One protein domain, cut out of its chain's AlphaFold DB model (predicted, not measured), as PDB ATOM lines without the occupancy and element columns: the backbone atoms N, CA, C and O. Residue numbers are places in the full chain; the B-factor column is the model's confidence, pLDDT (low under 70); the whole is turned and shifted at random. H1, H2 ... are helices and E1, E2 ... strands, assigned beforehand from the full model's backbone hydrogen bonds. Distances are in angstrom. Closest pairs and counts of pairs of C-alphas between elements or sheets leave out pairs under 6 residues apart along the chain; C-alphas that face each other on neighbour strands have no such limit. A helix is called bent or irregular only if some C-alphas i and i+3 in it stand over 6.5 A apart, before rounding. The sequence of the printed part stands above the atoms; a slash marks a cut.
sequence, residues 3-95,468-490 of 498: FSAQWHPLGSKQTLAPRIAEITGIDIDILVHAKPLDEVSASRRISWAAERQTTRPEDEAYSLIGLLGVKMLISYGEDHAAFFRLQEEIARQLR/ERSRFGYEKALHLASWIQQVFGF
ATOM      1  N   PHE A   3      12.899  -5.018 -56.294       85.81
ATOM      2  CA  PHE A   3      13.993  -4.418 -57.041       85.81
ATOM      3  C   PHE A   3      15.002  -3.770 -56.092       85.81
ATOM      4  O   PHE A   3      14.630  -3.337 -55.003       85.81
ATOM      5  N   SER A   4      16.268  -3.706 -56.502       86.88
ATOM      6  CA  SER A   4      17.300  -2.936 -55.804       86.88
ATOM      7  C   SER A   4      17.108  -1.432 -56.023       86.88
ATOM      8  O   SER A   4      16.324  -1.013 -56.875       86.88
ATOM      9  N   ALA A   5      17.881  -0.603 -55.313       82.38
ATOM     10  CA  ALA A   5      17.900   0.850 -55.521       82.38
ATOM     11  C   ALA A   5      18.283   1.254 -56.963       82.38
ATOM     12  O   ALA A   5      17.893   2.313 -57.445       82.38
ATOM     13  N   GLN A   6      19.017   0.393 -57.670       91.44
ATOM     14  CA  GLN A   6      19.380   0.558 -59.079       91.44
ATOM     15  C   GLN A   6      18.375  -0.125 -60.025       91.44
ATOM     16  O   GLN A   6      18.711  -0.394 -61.173       91.44
ATOM     17  N   TRP A   7      17.167  -0.441 -59.544       86.81
ATOM     18  CA  TRP A   7      16.086  -1.091 -60.295       86.81
ATOM     19  C   TRP A   7      16.417  -2.489 -60.842       86.81
ATOM     20  O   TRP A   7      15.757  -2.969 -61.763       86.81
ATOM     21  N   HIS A   8      17.396  -3.189 -60.259       88.44
ATOM     22  CA  HIS A   8      17.680  -4.575 -60.640       88.44
ATOM     23  C   HIS A   8      16.695  -5.527 -59.961       88.44
ATOM     24  O   HIS A   8      16.471  -5.387 -58.758       88.44
ATOM     25  N   PRO A   9      16.121  -6.508 -60.677       88.44
ATOM     26  CA  PRO A   9      15.212  -7.476 -60.079       88.44
ATOM     27  C   PRO A   9      15.937  -8.327 -59.028       88.44
ATOM     28  O   PRO A   9      16.905  -9.013 -59.338       88.44
ATOM     29  N   LEU A  10      15.446  -8.300 -57.789       87.94
ATOM     30  CA  LEU A  10      15.945  -9.117 -56.675       87.94
ATOM     31  C   LEU A  10      15.182 -10.441 -56.545       87.94
ATOM     32  O   LEU A  10      15.722 -11.426 -56.055       87.94
ATOM     33  N   GLY A  11      13.915 -10.470 -56.965       88.56
ATOM     34  CA  GLY A  11      13.077 -11.665 -56.907       88.56
ATOM     35  C   GLY A  11      11.586 -11.370 -56.766       88.56
ATOM     36  O   GLY A  11      11.132 -10.227 -56.710       88.56
ATOM     37  N   SER A  12      10.780 -12.425 -56.711       87.19
ATOM     38  CA  SER A  12       9.352 -12.345 -56.393       87.19
ATOM     39  C   SER A  12       9.111 -12.392 -54.878       87.19
ATOM     40  O   SER A  12      10.000 -12.738 -54.101       87.19
ATOM     41  N   LYS A  13       7.879 -12.086 -54.450       82.31
ATOM     42  CA  LYS A  13       7.466 -12.257 -53.048       82.31
ATOM     43  C   LYS A  13       7.572 -13.711 -52.599       82.31
ATOM     44  O   LYS A  13       7.987 -13.944 -51.476       82.31
ATOM     45  N   GLN A  14       7.272 -14.668 -53.479       86.38
ATOM     46  CA  GLN A  14       7.385 -16.093 -53.159       86.38
ATOM     47  C   GLN A  14       8.846 -16.512 -52.977       86.38
ATOM     48  O   GLN A  14       9.184 -17.148 -51.986       86.38
ATOM     49  N   THR A  15       9.733 -16.110 -53.892       89.62
ATOM     50  CA  THR A  15      11.155 -16.493 -53.834       89.62
ATOM     51  C   THR A  15      11.892 -15.835 -52.671       89.62
ATOM     52  O   THR A  15      12.835 -16.413 -52.146       89.62
ATOM     53  N   LEU A  16      11.473 -14.632 -52.266       91.00
ATOM     54  CA  LEU A  16      12.081 -13.893 -51.158       91.00
ATOM     55  C   LEU A  16      11.342 -14.078 -49.827       91.00
ATOM     56  O   LEU A  16      11.783 -13.511 -48.831       91.00
ATOM     57  N   ALA A  17      10.259 -14.863 -49.775       90.69
ATOM     58  CA  ALA A  17       9.454 -15.025 -48.564       90.69
ATOM     59  C   ALA A  17      10.280 -15.445 -47.332       90.69
ATOM     60  O   ALA A  17      10.104 -14.802 -46.301       90.69
ATOM     61  N   PRO A  18      11.230 -16.405 -47.408       92.56
ATOM     62  CA  PRO A  18      12.057 -16.756 -46.250       92.56
ATOM     63  C   PRO A  18      12.887 -15.578 -45.728       92.56
ATOM     64  O   PRO A  18      12.946 -15.341 -44.527       92.56
ATOM     65  N   ARG A  19      13.478 -14.790 -46.636       89.75
ATOM     66  CA  ARG A  19      14.301 -13.630 -46.274       89.75
ATOM     67  C   ARG A  19      13.461 -12.471 -45.739       89.75
ATOM     68  O   ARG A  19      13.880 -11.775 -44.824       89.75
ATOM     69  N   ILE A  20      12.276 -12.260 -46.307       88.88
ATOM     70  CA  ILE A  20      11.323 -11.258 -45.820       88.88
ATOM     71  C   ILE A  20      10.835 -11.646 -44.422       88.88
ATOM     72  O   ILE A  20      10.788 -10.781 -43.553       88.88
ATOM     73  N   ALA A  21      10.518 -12.921 -44.190       90.62
ATOM     74  CA  ALA A  21      10.102 -13.425 -42.884       90.62
ATOM     75  C   ALA A  21      11.191 -13.228 -41.823       90.62
ATOM     76  O   ALA A  21      10.901 -12.722 -40.745       90.62
ATOM     77  N   GLU A  22      12.445 -13.540 -42.158       88.25
ATOM     78  CA  GLU A  22      13.605 -13.331 -41.279       88.25
ATOM     79  C   GLU A  22      13.746 -11.867 -40.833       88.25
ATOM     80  O   GLU A  22      14.041 -11.607 -39.673       88.25
ATOM     81  N   ILE A  23      13.519 -10.911 -41.740       84.69
ATOM     82  CA  ILE A  23      13.702  -9.480 -41.457       84.69
ATOM     83  C   ILE A  23      12.476  -8.861 -40.773       84.69
ATOM     84  O   ILE A  23      12.620  -7.999 -39.917       84.69
ATOM     85  N   THR A  24      11.266  -9.245 -41.182       84.00
ATOM     86  CA  THR A  24      10.022  -8.579 -40.745       84.00
ATOM     87  C   THR A  24       9.307  -9.288 -39.602       84.00
ATOM     88  O   THR A  24       8.397  -8.718 -39.006       84.00
ATOM     89  N   GLY A  25       9.649 -10.551 -39.338       87.12
ATOM     90  CA  GLY A  25       8.889 -11.412 -38.435       87.12
ATOM     91  C   GLY A  25       7.511 -11.823 -38.969       87.12
ATOM     92  O   GLY A  25       6.718 -12.383 -38.214       87.12
ATOM     93  N   ILE A  26       7.192 -11.549 -40.242       90.88
ATOM     94  CA  ILE A  26       5.948 -12.016 -40.870       90.88
ATOM     95  C   ILE A  26       6.102 -13.484 -41.258       90.88
ATOM     96  O   ILE A  26       7.008 -13.834 -42.014       90.88
ATOM     97  N   ASP A  27       5.164 -14.323 -40.826       90.00
ATOM     98  CA  ASP A  27       5.146 -15.742 -41.171       90.00
ATOM     99  C   ASP A  27       5.175 -15.970 -42.689       90.00
ATOM    100  O   ASP A  27       4.435 -15.344 -43.457       90.00
ATOM    101  N   ILE A  28       5.992 -16.934 -43.127       92.00
ATOM    102  CA  ILE A  28       6.121 -17.302 -44.546       92.00
ATOM    103  C   ILE A  28       4.749 -17.636 -45.139       92.00
ATOM    104  O   ILE A  28       4.436 -17.164 -46.231       92.00
ATOM    105  N   ASP A  29       3.909 -18.361 -44.398       91.00
ATOM    106  CA  ASP A  29       2.554 -18.737 -44.816       91.00
ATOM    107  C   ASP A  29       1.665 -17.519 -45.114       91.00
ATOM    108  O   ASP A  29       0.852 -17.553 -46.036       91.00
ATOM    109  N   ILE A  30       1.846 -16.418 -44.381       91.44
ATOM    110  CA  ILE A  30       1.134 -15.154 -44.615       91.44
ATOM    111  C   ILE A  30       1.717 -14.437 -45.839       91.44
ATOM    112  O   ILE A  30       0.984 -13.898 -46.674       91.44
ATOM    113  N   LEU A  31       3.044 -14.459 -46.002       89.12
ATOM    114  CA  LEU A  31       3.723 -13.858 -47.154       89.12
ATOM    115  C   LEU A  31       3.335 -14.529 -48.473       89.12
ATOM    116  O   LEU A  31       3.137 -13.834 -49.474       89.12
ATOM    117  N   VAL A  32       3.205 -15.855 -48.480       89.56
ATOM    118  CA  VAL A  32       2.836 -16.635 -49.671       89.56
ATOM    119  C   VAL A  32       1.327 -16.835 -49.822       89.56
ATOM    120  O   VAL A  32       0.909 -17.470 -50.786       89.56
ATOM    121  N   HIS A  33       0.519 -16.258 -48.927       86.69
ATOM    122  CA  HIS A  33      -0.944 -16.368 -48.920       86.69
ATOM    123  C   HIS A  33      -1.472 -17.801 -48.730       86.69
ATOM    124  O   HIS A  33      -2.578 -18.115 -49.161       86.69
ATOM    125  N   ALA A  34      -0.693 -18.664 -48.073       89.12
ATOM    126  CA  ALA A  34      -1.151 -19.974 -47.617       89.12
ATOM    127  C   ALA A  34      -2.065 -19.865 -46.384       89.12
ATOM    128  O   ALA A  34      -2.941 -20.704 -46.202       89.12
ATOM    129  N   LYS A  35      -1.882 -18.818 -45.566       88.50
ATOM    130  CA  LYS A  35      -2.774 -18.452 -44.461       88.50
ATOM    131  C   LYS A  35      -3.345 -17.048 -44.665       88.50
ATOM    132  O   LYS A  35      -2.636 -16.169 -45.174       88.50
ATOM    133  N   PRO A  36      -4.608 -16.809 -44.289       88.44
ATOM    134  CA  PRO A  36      -5.207 -15.495 -44.400       88.44
ATOM    135  C   PRO A  36      -4.780 -14.600 -43.220       88.44
ATOM    136  O   PRO A  36      -4.498 -15.049 -42.112       88.44
ATOM    137  N   LEU A  37      -4.679 -13.295 -43.476       87.75
ATOM    138  CA  LEU A  37      -4.135 -12.319 -42.520       87.75
ATOM    139  C   LEU A  37      -5.030 -12.105 -41.285       87.75
ATOM    140  O   LEU A  37      -4.558 -11.672 -40.238       87.75
ATOM    141  N   ASP A  38      -6.324 -12.373 -41.411       85.31
ATOM    142  CA  ASP A  38      -7.319 -12.256 -40.346       85.31
ATOM    143  C   ASP A  38      -7.248 -13.383 -39.309       85.31
ATOM    144  O   ASP A  38      -7.757 -13.210 -38.203       85.31
ATOM    145  N   GLU A  39      -6.585 -14.502 -39.604       87.50
ATOM    146  CA  GLU A  39      -6.250 -15.516 -38.595       87.50
ATOM    147  C   GLU A  39      -5.165 -15.029 -37.621       87.50
ATOM    148  O   GLU A  39      -5.072 -15.520 -36.495       87.50
ATOM    149  N   VAL A  40      -4.381 -14.019 -38.011       92.94
ATOM    150  CA  VAL A  40      -3.311 -13.460 -37.184       92.94
ATOM    151  C   VAL A  40      -3.876 -12.447 -36.185       92.94
ATOM    152  O   VAL A  40      -4.617 -11.524 -36.543       92.94
ATOM    153  N   SER A  41      -3.480 -12.586 -34.918       95.12
ATOM    154  CA  SER A  41      -3.864 -11.660 -33.849       95.12
ATOM    155  C   SER A  41      -3.463 -10.215 -34.176       95.12
ATOM    156  O   SER A  41      -2.500  -9.952 -34.904       95.12
ATOM    157  N   ALA A  42      -4.229  -9.252 -33.667       95.69
ATOM    158  CA  ALA A  42      -3.922  -7.837 -33.836       95.69
ATOM    159  C   ALA A  42      -2.535  -7.486 -33.274       95.69
ATOM    160  O   ALA A  42      -1.777  -6.800 -33.953       95.69
ATOM    161  N   SER A  43      -2.164  -7.998 -32.096       96.31
ATOM    162  CA  SER A  43      -0.852  -7.713 -31.497       96.31
ATOM    163  C   SER A  43       0.316  -8.250 -32.316       96.31
ATOM    164  O   SER A  43       1.289  -7.524 -32.520       96.31
ATOM    165  N   ARG A  44       0.208  -9.468 -32.863       95.69
ATOM    166  CA  ARG A  44       1.227 -10.033 -33.761       95.69
ATOM    167  C   ARG A  44       1.345  -9.196 -35.035       95.69
ATOM    168  O   ARG A  44       2.458  -8.866 -35.432       95.69
ATOM    169  N   ARG A  45       0.229  -8.752 -35.625       95.38
ATOM    170  CA  ARG A  45       0.250  -7.842 -36.787       95.38
ATOM    171  C   ARG A  45       0.900  -6.494 -36.471       95.38
ATOM    172  O   ARG A  45       1.691  -6.007 -37.273       95.38
ATOM    173  N   ILE A  46       0.608  -5.902 -35.311       95.56
ATOM    174  CA  ILE A  46       1.245  -4.651 -34.866       95.56
ATOM    175  C   ILE A  46       2.747  -4.862 -34.633       95.56
ATOM    176  O   ILE A  46       3.543  -4.002 -35.009       95.56
ATOM    177  N   SER A  47       3.147  -6.019 -34.091       95.12
ATOM    178  CA  SER A  47       4.555  -6.338 -33.821       95.12
ATOM    179  C   SER A  47       5.440  -6.307 -35.072       95.12
ATOM    180  O   SER A  47       6.608  -5.949 -34.981       95.12
ATOM    181  N   TRP A  48       4.885  -6.569 -36.261       93.44
ATOM    182  CA  TRP A  48       5.620  -6.468 -37.530       93.44
ATOM    183  C   TRP A  48       6.048  -5.034 -37.870       93.44
ATOM    184  O   TRP A  48       6.958  -4.828 -38.671       93.44
ATOM    185  N   ALA A  49       5.404  -4.032 -37.267       91.81
ATOM    186  CA  ALA A  49       5.782  -2.628 -37.376       91.81
ATOM    187  C   ALA A  49       6.604  -2.130 -36.174       91.81
ATOM    188  O   ALA A  49       6.939  -0.948 -36.142       91.81
ATOM    189  N   ALA A  50       6.947  -2.988 -35.204       90.75
ATOM    190  CA  ALA A  50       7.592  -2.571 -33.956       90.75
ATOM    191  C   ALA A  50       8.973  -1.929 -34.158       90.75
ATOM    192  O   ALA A  50       9.394  -1.114 -33.349       90.75
ATOM    193  N   GLU A  51       9.683  -2.247 -35.236       88.19
ATOM    194  CA  GLU A  51      10.984  -1.630 -35.542       88.19
ATOM    195  C   GLU A  51      10.892  -0.542 -36.620       88.19
ATOM    196  O   GLU A  51      11.894   0.082 -36.986       88.19
ATOM    197  N   ARG A  52       9.685  -0.273 -37.133       84.62
ATOM    198  CA  ARG A  52       9.477   0.726 -38.178       84.62
ATOM    199  C   ARG A  52       9.781   2.124 -37.637       84.62
ATOM    200  O   ARG A  52       9.473   2.469 -36.497       84.62
ATOM    201  N   GLN A  53      10.377   2.949 -38.492       84.44
ATOM    202  CA  GLN A  53      10.572   4.372 -38.241       84.44
ATOM    203  C   GLN A  53       9.712   5.163 -39.218       84.44
ATOM    204  O   GLN A  53       9.742   4.916 -40.426       84.44
ATOM    205  N   THR A  54       8.933   6.101 -38.697       84.94
ATOM    206  CA  THR A  54       8.128   7.026 -39.491       84.94
ATOM    207  C   THR A  54       8.632   8.450 -39.301       84.94
ATOM    208  O   THR A  54       9.285   8.775 -38.311       84.94
ATOM    209  N   THR A  55       8.365   9.316 -40.278       83.81
ATOM    210  CA  THR A  55       8.739  10.734 -40.181       83.81
ATOM    211  C   THR A  55       7.812  11.489 -39.235       83.81
ATOM    212  O   THR A  55       8.261  12.404 -38.547       83.81
ATOM    213  N   ARG A  56       6.527  11.116 -39.201       80.69
ATOM    214  CA  ARG A  56       5.534  11.668 -38.277       80.69
ATOM    215  C   ARG A  56       5.076  10.598 -37.284       80.69
ATOM    216  O   ARG A  56       4.891   9.453 -37.709       80.69
ATOM    217  N   PRO A  57       4.856  10.940 -36.006       78.62
ATOM    218  CA  PRO A  57       4.368   9.985 -35.011       78.62
ATOM    219  C   PRO A  57       3.026   9.344 -35.391       78.62
ATOM    220  O   PRO A  57       2.856   8.136 -35.250       78.62
ATOM    221  N   GLU A  58       2.089  10.103 -35.968       82.88
ATOM    222  CA  GLU A  58       0.778   9.572 -36.366       82.88
ATOM    223  C   GLU A  58       0.845   8.540 -37.511       82.88
ATOM    224  O   GLU A  58      -0.027   7.674 -37.627       82.88
ATOM    225  N   ASP A  59       1.907   8.566 -38.326       89.25
ATOM    226  CA  ASP A  59       2.100   7.599 -39.413       89.25
ATOM    227  C   ASP A  59       2.383   6.180 -38.876       89.25
ATOM    228  O   ASP A  59       2.171   5.195 -39.596       89.25
ATOM    229  N   GLU A  60       2.810   6.041 -37.611       89.12
ATOM    230  CA  GLU A  60       2.917   4.737 -36.939       89.12
ATOM    231  C   GLU A  60       1.547   4.047 -36.879       89.12
ATOM    232  O   GLU A  60       1.441   2.849 -37.143       89.12
ATOM    233  N   ALA A  61       0.480   4.811 -36.627       87.75
ATOM    234  CA  ALA A  61      -0.885   4.303 -36.617       87.75
ATOM    235  C   ALA A  61      -1.438   4.118 -38.038       87.75
ATOM    236  O   ALA A  61      -1.993   3.068 -38.370       87.75
ATOM    237  N   TYR A  62      -1.266   5.115 -38.909       88.75
ATOM    238  CA  TYR A  62      -1.869   5.092 -40.246       88.75
ATOM    239  C   TYR A  62      -1.298   4.010 -41.156       88.75
ATOM    240  O   TYR A  62      -2.039   3.410 -41.936       88.75
ATOM    241  N   SER A  63      -0.016   3.677 -40.998       89.06
ATOM    242  CA  SER A  63       0.596   2.564 -41.729       89.06
ATOM    243  C   SER A  63       0.019   1.188 -41.359       89.06
ATOM    244  O   SER A  63       0.156   0.247 -42.142       89.06
ATOM    245  N   LEU A  64      -0.658   1.060 -40.212       92.75
ATOM    246  CA  LEU A  64      -1.236  -0.191 -39.717       92.75
ATOM    247  C   LEU A  64      -2.722  -0.372 -40.059       92.75
ATOM    248  O   LEU A  64      -3.214  -1.499 -40.000       92.75
ATOM    249  N   ILE A  65      -3.437   0.687 -40.462       89.56
ATOM    250  CA  ILE A  65      -4.883   0.638 -40.760       89.56
ATOM    251  C   ILE A  65      -5.202  -0.457 -41.789       89.56
ATOM    252  O   ILE A  65      -6.046  -1.319 -41.539       89.56
ATOM    253  N   GLY A  66      -4.491  -0.464 -42.922       84.12
ATOM    254  CA  GLY A  66      -4.705  -1.445 -43.993       84.12
ATOM    255  C   GLY A  66      -4.299  -2.871 -43.605       84.12
ATOM    256  O   GLY A  66      -4.959  -3.828 -44.003       84.12
ATOM    257  N   LEU A  67      -3.253  -3.015 -42.784       89.38
ATOM    258  CA  LEU A  67      -2.787  -4.310 -42.278       89.38
ATOM    259  C   LEU A  67      -3.792  -4.927 -41.292       89.38
ATOM    260  O   LEU A  67      -4.026  -6.138 -41.276       89.38
ATOM    261  N   LEU A  68      -4.403  -4.089 -40.460       90.19
ATOM    262  CA  LEU A  68      -5.387  -4.516 -39.473       90.19
ATOM    263  C   LEU A  68      -6.785  -4.676 -40.080       90.19
ATOM    264  O   LEU A  68      -7.568  -5.487 -39.586       90.19
ATOM    265  N   GLY A  69      -7.073  -3.966 -41.174       85.31
ATOM    266  CA  GLY A  69      -8.380  -3.956 -41.828       85.31
ATOM    267  C   GLY A  69      -9.434  -3.183 -41.033       85.31
ATOM    268  O   GLY A  69     -10.612  -3.532 -41.094       85.31
ATOM    269  N   VAL A  70      -9.016  -2.175 -40.264       82.56
ATOM    270  CA  VAL A  70      -9.905  -1.315 -39.468       82.56
ATOM    271  C   VAL A  70     -10.261  -0.050 -40.239       82.56
ATOM    272  O   VAL A  70      -9.466   0.453 -41.026       82.56
ATOM    273  N   LYS A  71     -11.456   0.494 -40.009       78.50
ATOM    274  CA  LYS A  71     -11.883   1.774 -40.592       78.50
ATOM    275  C   LYS A  71     -11.664   2.901 -39.588       78.50
ATOM    276  O   LYS A  71     -12.310   2.913 -38.548       78.50
ATOM    277  N   MET A  72     -10.783   3.850 -39.888       79.06
ATOM    278  CA  MET A  72     -10.480   4.984 -39.010       79.06
ATOM    279  C   MET A  72     -10.240   6.242 -39.852       79.06
ATOM    280  O   MET A  72      -9.499   6.192 -40.831       79.06
ATOM    281  N   LEU A  73     -10.849   7.372 -39.472       73.25
ATOM    282  CA  LEU A  73     -10.593   8.660 -40.123       73.25
ATOM    283  C   LEU A  73      -9.197   9.179 -39.761       73.25
ATOM    284  O   LEU A  73      -8.871   9.301 -38.575       73.25
ATOM    285  N   ILE A  74      -8.418   9.514 -40.789       76.19
ATOM    286  CA  ILE A  74      -7.080  10.102 -40.675       76.19
ATOM    287  C   ILE A  74      -7.219  11.582 -40.309       76.19
ATOM    288  O   ILE A  74      -7.880  12.341 -41.015       76.19
ATOM    289  N   SER A  75      -6.569  11.995 -39.225       70.44
ATOM    290  CA  SER A  75      -6.423  13.395 -38.832       70.44
ATOM    291  C   SER A  75      -4.952  13.697 -38.524       70.44
ATOM    292  O   SER A  75      -4.324  13.096 -37.655       70.44
ATOM    293  N   TYR A  76      -4.359  14.617 -39.281       71.31
ATOM    294  CA  TYR A  76      -2.960  15.004 -39.084       71.31
ATOM    295  C   TYR A  76      -2.820  15.995 -37.925       71.31
ATOM    296  O   TYR A  76      -3.679  16.857 -37.739       71.31
ATOM    297  N   GLY A  77      -1.726  15.885 -37.163       65.75
ATOM    298  CA  GLY A  77      -1.490  16.697 -35.961       65.75
ATOM    299  C   GLY A  77      -1.992  16.081 -34.648       65.75
ATOM    300  O   GLY A  77      -2.027  16.766 -33.629       65.75
ATOM    301  N   GLU A  78      -2.376  14.801 -34.655       66.12
ATOM    302  CA  GLU A  78      -2.786  14.058 -33.454       66.12
ATOM    303  C   GLU A  78      -1.620  13.436 -32.671       66.12
ATOM    304  O   GLU A  78      -1.817  13.035 -31.520       66.12
ATOM    305  N   ASP A  79      -0.425  13.368 -33.268       76.50
ATOM    306  CA  ASP A  79       0.762  12.761 -32.655       76.50
ATOM    307  C   ASP A  79       0.470  11.299 -32.216       76.50
ATOM    308  O   ASP A  79      -0.298  10.584 -32.873       76.50
ATOM    309  N   HIS A  80       1.008  10.844 -31.080       73.44
ATOM    310  CA  HIS A  80       0.738   9.526 -30.485       73.44
ATOM    311  C   HIS A  80      -0.754   9.220 -30.227       73.44
ATOM    312  O   HIS A  80      -1.128   8.055 -30.063       73.44
ATOM    313  N   ALA A  81      -1.646  10.224 -30.219       71.88
ATOM    314  CA  ALA A  81      -3.077   9.981 -30.026       71.88
ATOM    315  C   ALA A  81      -3.710   9.176 -31.172       71.88
ATOM    316  O   ALA A  81      -4.681   8.449 -30.939       71.88
ATOM    317  N   ALA A  82      -3.132   9.233 -32.377       77.50
ATOM    318  CA  ALA A  82      -3.569   8.412 -33.503       77.50
ATOM    319  C   ALA A  82      -3.444   6.907 -33.193       77.50
ATOM    320  O   ALA A  82      -4.323   6.125 -33.556       77.50
ATOM    321  N   PHE A  83      -2.402   6.494 -32.463       87.81
ATOM    322  CA  PHE A  83      -2.195   5.088 -32.115       87.81
ATOM    323  C   PHE A  83      -3.139   4.599 -31.007       87.81
ATOM    324  O   PHE A  83      -3.586   3.451 -31.042       87.81
ATOM    325  N   PHE A  84      -3.531   5.464 -30.064       83.31
ATOM    326  CA  PHE A  84      -4.599   5.133 -29.108       83.31
ATOM    327  C   PHE A  84      -5.935   4.925 -29.815       83.31
ATOM    328  O   PHE A  84      -6.597   3.915 -29.578       83.31
ATOM    329  N   ARG A  85      -6.296   5.830 -30.732       81.88
ATOM    330  CA  ARG A  85      -7.510   5.687 -31.548       81.88
ATOM    331  C   ARG A  85      -7.478   4.402 -32.372       81.88
ATOM    332  O   ARG A  85      -8.477   3.699 -32.427       81.88
ATOM    333  N   LEU A  86      -6.332   4.046 -32.958       88.62
ATOM    334  CA  LEU A  86      -6.192   2.783 -33.682       88.62
ATOM    335  C   LEU A  86      -6.503   1.578 -32.782       88.62
ATOM    336  O   LEU A  86      -7.266   0.705 -33.185       88.62
ATOM    337  N   GLN A  87      -5.953   1.530 -31.566       91.25
ATOM    338  CA  GLN A  87      -6.217   0.432 -30.628       91.25
ATOM    339  C   GLN A  87      -7.681   0.385 -30.166       91.25
ATOM    340  O   GLN A  87      -8.254  -0.699 -30.058       91.25
ATOM    341  N   GLU A  88      -8.309   1.544 -29.948       81.25
ATOM    342  CA  GLU A  88      -9.750   1.649 -29.693       81.25
ATOM    343  C   GLU A  88     -10.564   1.066 -30.865       81.25
ATOM    344  O   GLU A  88     -11.472   0.258 -30.656       81.25
ATOM    345  N   GLU A  89     -10.191   1.385 -32.108       81.06
ATOM    346  CA  GLU A  89     -10.844   0.854 -33.307       81.06
ATOM    347  C   GLU A  89     -10.616  -0.651 -33.507       81.06
ATOM    348  O   GLU A  89     -11.535  -1.350 -33.938       81.06
ATOM    349  N   ILE A  90      -9.446  -1.186 -33.143       87.44
ATOM    350  CA  ILE A  90      -9.186  -2.635 -33.112       87.44
ATOM    351  C   ILE A  90     -10.125  -3.315 -32.113       87.44
ATOM    352  O   ILE A  90     -10.815  -4.272 -32.470       87.44
ATOM    353  N   ALA A  91     -10.193  -2.809 -30.879       82.94
ATOM    354  CA  ALA A  91     -11.066  -3.365 -29.849       82.94
ATOM    355  C   ALA A  91     -12.546  -3.299 -30.266       82.94
ATOM    356  O   ALA A  91     -13.304  -4.237 -30.030       82.94
ATOM    357  N   ARG A  92     -12.958  -2.223 -30.948       76.38
ATOM    358  CA  ARG A  92     -14.341  -2.018 -31.392       76.38
ATOM    359  C   ARG A  92     -14.726  -2.861 -32.612       76.38
ATOM    360  O   ARG A  92     -15.801  -3.459 -32.617       76.38
ATOM    361  N   GLN A  93     -13.897  -2.869 -33.656       78.56
ATOM    362  CA  GLN A  93     -14.224  -3.477 -34.954       78.56
ATOM    363  C   GLN A  93     -13.776  -4.934 -35.051       78.56
ATOM    364  O   GLN A  93     -14.521  -5.762 -35.567       78.56
ATOM    365  N   LEU A  94     -12.574  -5.252 -34.560       81.50
ATOM    366  CA  LEU A  94     -12.022  -6.610 -34.613       81.50
ATOM    367  C   LEU A  94     -12.370  -7.431 -33.369       81.50
ATOM    368  O   LEU A  94     -12.294  -8.657 -33.430       81.50
ATOM    369  N   ARG A  95     -12.727  -6.768 -32.256       81.50
ATOM    370  CA  ARG A  95     -12.955  -7.395 -30.938       81.50
ATOM    371  C   ARG A  95     -11.794  -8.297 -30.515       81.50
ATOM    372  O   ARG A  95     -11.998  -9.327 -29.879       81.50
ATOM    373  N   GLU A 468     -16.897  -9.353 -54.103       28.78
ATOM    374  CA  GLU A 468     -16.261  -8.635 -52.987       28.78
ATOM    375  C   GLU A 468     -15.702  -9.522 -51.872       28.78
ATOM    376  O   GLU A 468     -14.687  -9.159 -51.282       28.78
ATOM    377  N   ARG A 469     -16.238 -10.726 -51.632       27.52
ATOM    378  CA  ARG A 469     -15.625 -11.662 -50.664       27.52
ATOM    379  C   ARG A 469     -14.279 -12.216 -51.136       27.52
ATOM    380  O   ARG A 469     -13.397 -12.439 -50.313       27.52
ATOM    381  N   SER A 470     -14.089 -12.386 -52.447       26.38
ATOM    382  CA  SER A 470     -12.783 -12.758 -53.015       26.38
ATOM    383  C   SER A 470     -11.864 -11.537 -53.165       26.38
ATOM    384  O   SER A 470     -10.662 -11.621 -52.913       26.38
ATOM    385  N   ARG A 471     -12.441 -10.369 -53.486       26.19
ATOM    386  CA  ARG A 471     -11.728  -9.098 -53.673       26.19
ATOM    387  C   ARG A 471     -11.172  -8.529 -52.366       26.19
ATOM    388  O   ARG A 471     -10.052  -8.041 -52.384       26.19
ATOM    389  N   PHE A 472     -11.864  -8.688 -51.233       29.61
ATOM    390  CA  PHE A 472     -11.371  -8.285 -49.903       29.61
ATOM    391  C   PHE A 472     -10.100  -9.041 -49.487       29.61
ATOM    392  O   PHE A 472      -9.211  -8.470 -48.855       29.61
ATOM    393  N   GLY A 473      -9.988 -10.323 -49.856       29.14
ATOM    394  CA  GLY A 473      -8.760 -11.100 -49.673       29.14
ATOM    395  C   GLY A 473      -7.614 -10.583 -50.550       29.14
ATOM    396  O   GLY A 473      -6.489 -10.432 -50.073       29.14
ATOM    397  N   TYR A 474      -7.914 -10.231 -51.805       29.08
ATOM    398  CA  TYR A 474      -6.956  -9.638 -52.745       29.08
ATOM    399  C   TYR A 474      -6.532  -8.206 -52.370       29.08
ATOM    400  O   TYR A 474      -5.353  -7.886 -52.490       29.08
ATOM    401  N   GLU A 475      -7.428  -7.356 -51.865       30.03
ATOM    402  CA  GLU A 475      -7.103  -6.005 -51.381       30.03
ATOM    403  C   GLU A 475      -6.240  -6.059 -50.122       30.03
ATOM    404  O   GLU A 475      -5.212  -5.391 -50.069       30.03
ATOM    405  N   LYS A 476      -6.553  -6.929 -49.150       35.72
ATOM    406  CA  LYS A 476      -5.671  -7.176 -47.993       35.72
ATOM    407  C   LYS A 476      -4.297  -7.706 -48.423       35.72
ATOM    408  O   LYS A 476      -3.279  -7.304 -47.862       35.72
ATOM    409  N   ALA A 477      -4.245  -8.564 -49.445       37.22
ATOM    410  CA  ALA A 477      -2.995  -9.059 -50.022       37.22
ATOM    411  C   ALA A 477      -2.187  -7.959 -50.737       37.22
ATOM    412  O   ALA A 477      -0.962  -7.927 -50.603       37.22
ATOM    413  N   LEU A 478      -2.856  -7.042 -51.445       35.69
ATOM    414  CA  LEU A 478      -2.257  -5.859 -52.070       35.69
ATOM    415  C   LEU A 478      -1.785  -4.847 -51.024       35.69
ATOM    416  O   LEU A 478      -0.692  -4.311 -51.171       35.69
ATOM    417  N   HIS A 479      -2.536  -4.641 -49.940       42.47
ATOM    418  CA  HIS A 479      -2.124  -3.805 -48.816       42.47
ATOM    419  C   HIS A 479      -0.917  -4.396 -48.095       42.47
ATOM    420  O   HIS A 479       0.027  -3.659 -47.851       42.47
ATOM    421  N   LEU A 480      -0.870  -5.709 -47.844       45.31
ATOM    422  CA  LEU A 480       0.315  -6.368 -47.288       45.31
ATOM    423  C   LEU A 480       1.510  -6.289 -48.254       45.31
ATOM    424  O   LEU A 480       2.624  -6.019 -47.826       45.31
ATOM    425  N   ALA A 481       1.308  -6.496 -49.558       47.12
ATOM    426  CA  ALA A 481       2.381  -6.396 -50.552       47.12
ATOM    427  C   ALA A 481       2.910  -4.956 -50.703       47.12
ATOM    428  O   ALA A 481       4.123  -4.761 -50.728       47.12
ATOM    429  N   SER A 482       2.018  -3.964 -50.742       47.19
ATOM    430  CA  SER A 482       2.340  -2.532 -50.740       47.19
ATOM    431  C   SER A 482       3.014  -2.120 -49.435       47.19
ATOM    432  O   SER A 482       3.984  -1.370 -49.455       47.19
ATOM    433  N   TRP A 483       2.546  -2.635 -48.300       59.25
ATOM    434  CA  TRP A 483       3.123  -2.382 -46.984       59.25
ATOM    435  C   TRP A 483       4.532  -2.970 -46.887       59.25
ATOM    436  O   TRP A 483       5.455  -2.247 -46.535       59.25
ATOM    437  N   ILE A 484       4.747  -4.220 -47.319       57.59
ATOM    438  CA  ILE A 484       6.084  -4.832 -47.403       57.59
ATOM    439  C   ILE A 484       6.982  -4.001 -48.334       57.59
ATOM    440  O   ILE A 484       8.112  -3.684 -47.976       57.59
ATOM    441  N   GLN A 485       6.494  -3.575 -49.503       50.72
ATOM    442  CA  GLN A 485       7.269  -2.708 -50.398       50.72
ATOM    443  C   GLN A 485       7.590  -1.337 -49.780       50.72
ATOM    444  O   GLN A 485       8.688  -0.836 -49.988       50.72
ATOM    445  N   GLN A 486       6.696  -0.750 -48.981       50.38
ATOM    446  CA  GLN A 486       6.955   0.484 -48.229       50.38
ATOM    447  C   GLN A 486       7.884   0.273 -47.022       50.38
ATOM    448  O   GLN A 486       8.581   1.206 -46.636       50.38
ATOM    449  N   VAL A 487       7.900  -0.917 -46.411       47.72
ATOM    450  CA  VAL A 487       8.843  -1.304 -45.344       47.72
ATOM    451  C   VAL A 487      10.261  -1.443 -45.904       47.72
ATOM    452  O   VAL A 487      11.202  -0.918 -45.320       47.72
ATOM    453  N   PHE A 488      10.425  -2.077 -47.068       45.34
ATOM    454  CA  PHE A 488      11.740  -2.259 -47.698       45.34
ATOM    455  C   PHE A 488      12.172  -1.094 -48.602       45.34
ATOM    456  O   PHE A 488      13.356  -0.960 -48.902       45.34
ATOM    457  N   GLY A 489      11.248  -0.222 -49.012       37.84
ATOM    458  CA  GLY A 489      11.513   0.907 -49.909       37.84
ATOM    459  C   GLY A 489      12.252   2.090 -49.274       37.84
ATOM    460  O   GLY A 489      12.642   2.997 -50.003       37.84
ATOM    461  N   PHE A 490      12.464   2.093 -47.950       31.41
ATOM    462  CA  PHE A 490      13.150   3.178 -47.230       31.41
ATOM    463  C   PHE A 490      14.371   2.743 -46.400       31.41
ATOM    464  O   PHE A 490      14.998   3.585 -45.759       31.41
TER     465      PHE A 490
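AT A GLANCE: This is residues 3 to 95 and 468 to 490 of the 498 residues of an uncharacterized protein of Ganoderma sinense ZZ0214-1 (UniProt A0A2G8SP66). The longest helix, H6, runs between two groups of shorter helices: H4 packs on its residues 476 to 483 with H5 side by side with H4 beyond it, while H1 and H2 form a looser group near H6 without touching it. H5, H4 and H6 make a row with H4 in the middle, H3 meets H4 near Leu 68, and the short strand E1 lies far out beyond H1. The printed part has 116 residues, with one named strand and six named helices in the order E1, H1, H2, H3, H4, H5, H6; the class is mostly helix. The whole is compact, with a radius of gyration of the C-alphas of 14.7 A and spans of 39 by 33 by 25 A.

HOW THE PARTS SIT: H6, residues 468 to 488, touches H4, residues 59 to 68, with residues 476 to 483 alone; the closest C-alphas, of Gly 66 and His 479, are 6.0 A apart. They run opposite ways at a steep tilt of 35.3 degrees, only just past shallow. H4 is the hub, touching three helices. It touches H5, residues 81 to 94, at a shallow tilt of 11 degrees, the same way, the closest C-alphas being those of Ala 61 and Phe 83, 4.8 A apart. H3, residues 42 to 47, touches H4 at a steep tilt of 48 degrees, opposite ways; the C-alphas of Ala 42 and Leu 68 are closest, at 6.7 A. Helix packing is mostly crossed, but only just: of 3 touching pairs given a tilt, 1 is shallow. H1, residues 13 to 24, touches H2, residues 28 to 31, where the closest C-alphas, of Ala 17 and Ile 28, are 5.7 A apart. H1 and H6 are near each other, with 9 pairs of C-alphas within 10 A, as are H2 and H6, with 6. E1, residues 9 to 11, meets H1 only through their link and pairs with no named strand. Every O i to N i+4 pair is within hydrogen-bond range in H3 and H5, against 6 of 8 in H1, 3 of 6 in H4 and 16 of 17 in H6; H2 is too short for such a pair, and its 1 O i to N i+3 pair is within range.

IN THESE COORDINATES: H6 is 29.2 A long, from C-alpha 468 at (-16.261, -8.635, -52.987) to C-alpha 488 at (11.740, -2.259, -47.698). H5 measures 19.4 A, H4 14.2 A, H1 13.1 A, H3 8.6 A, and H2 4.9 A. E1 spans 5.7 A, beginning at C-alpha 9 at (15.212, -7.476, -60.079). H1 and H4 are irregular: C-alphas 15 and 18 are 7.6 A apart, and C-alphas 63 and 66 are 7.0 A apart.

THE WHOLE: The two C-alphas farthest apart, those of Gln 6 and Arg 92, are 43.7 A apart. Residues 96 to 467 are not printed, and C-alphas 95 and 468 are 22.3 A apart across this cut. The links from H3 to H4 and from H4 to H5 are long. The mean pLDDT of the printed part is 76.7; residues 77 to 78 and 468 to 490 are under 70, and H6 has a mean of 39.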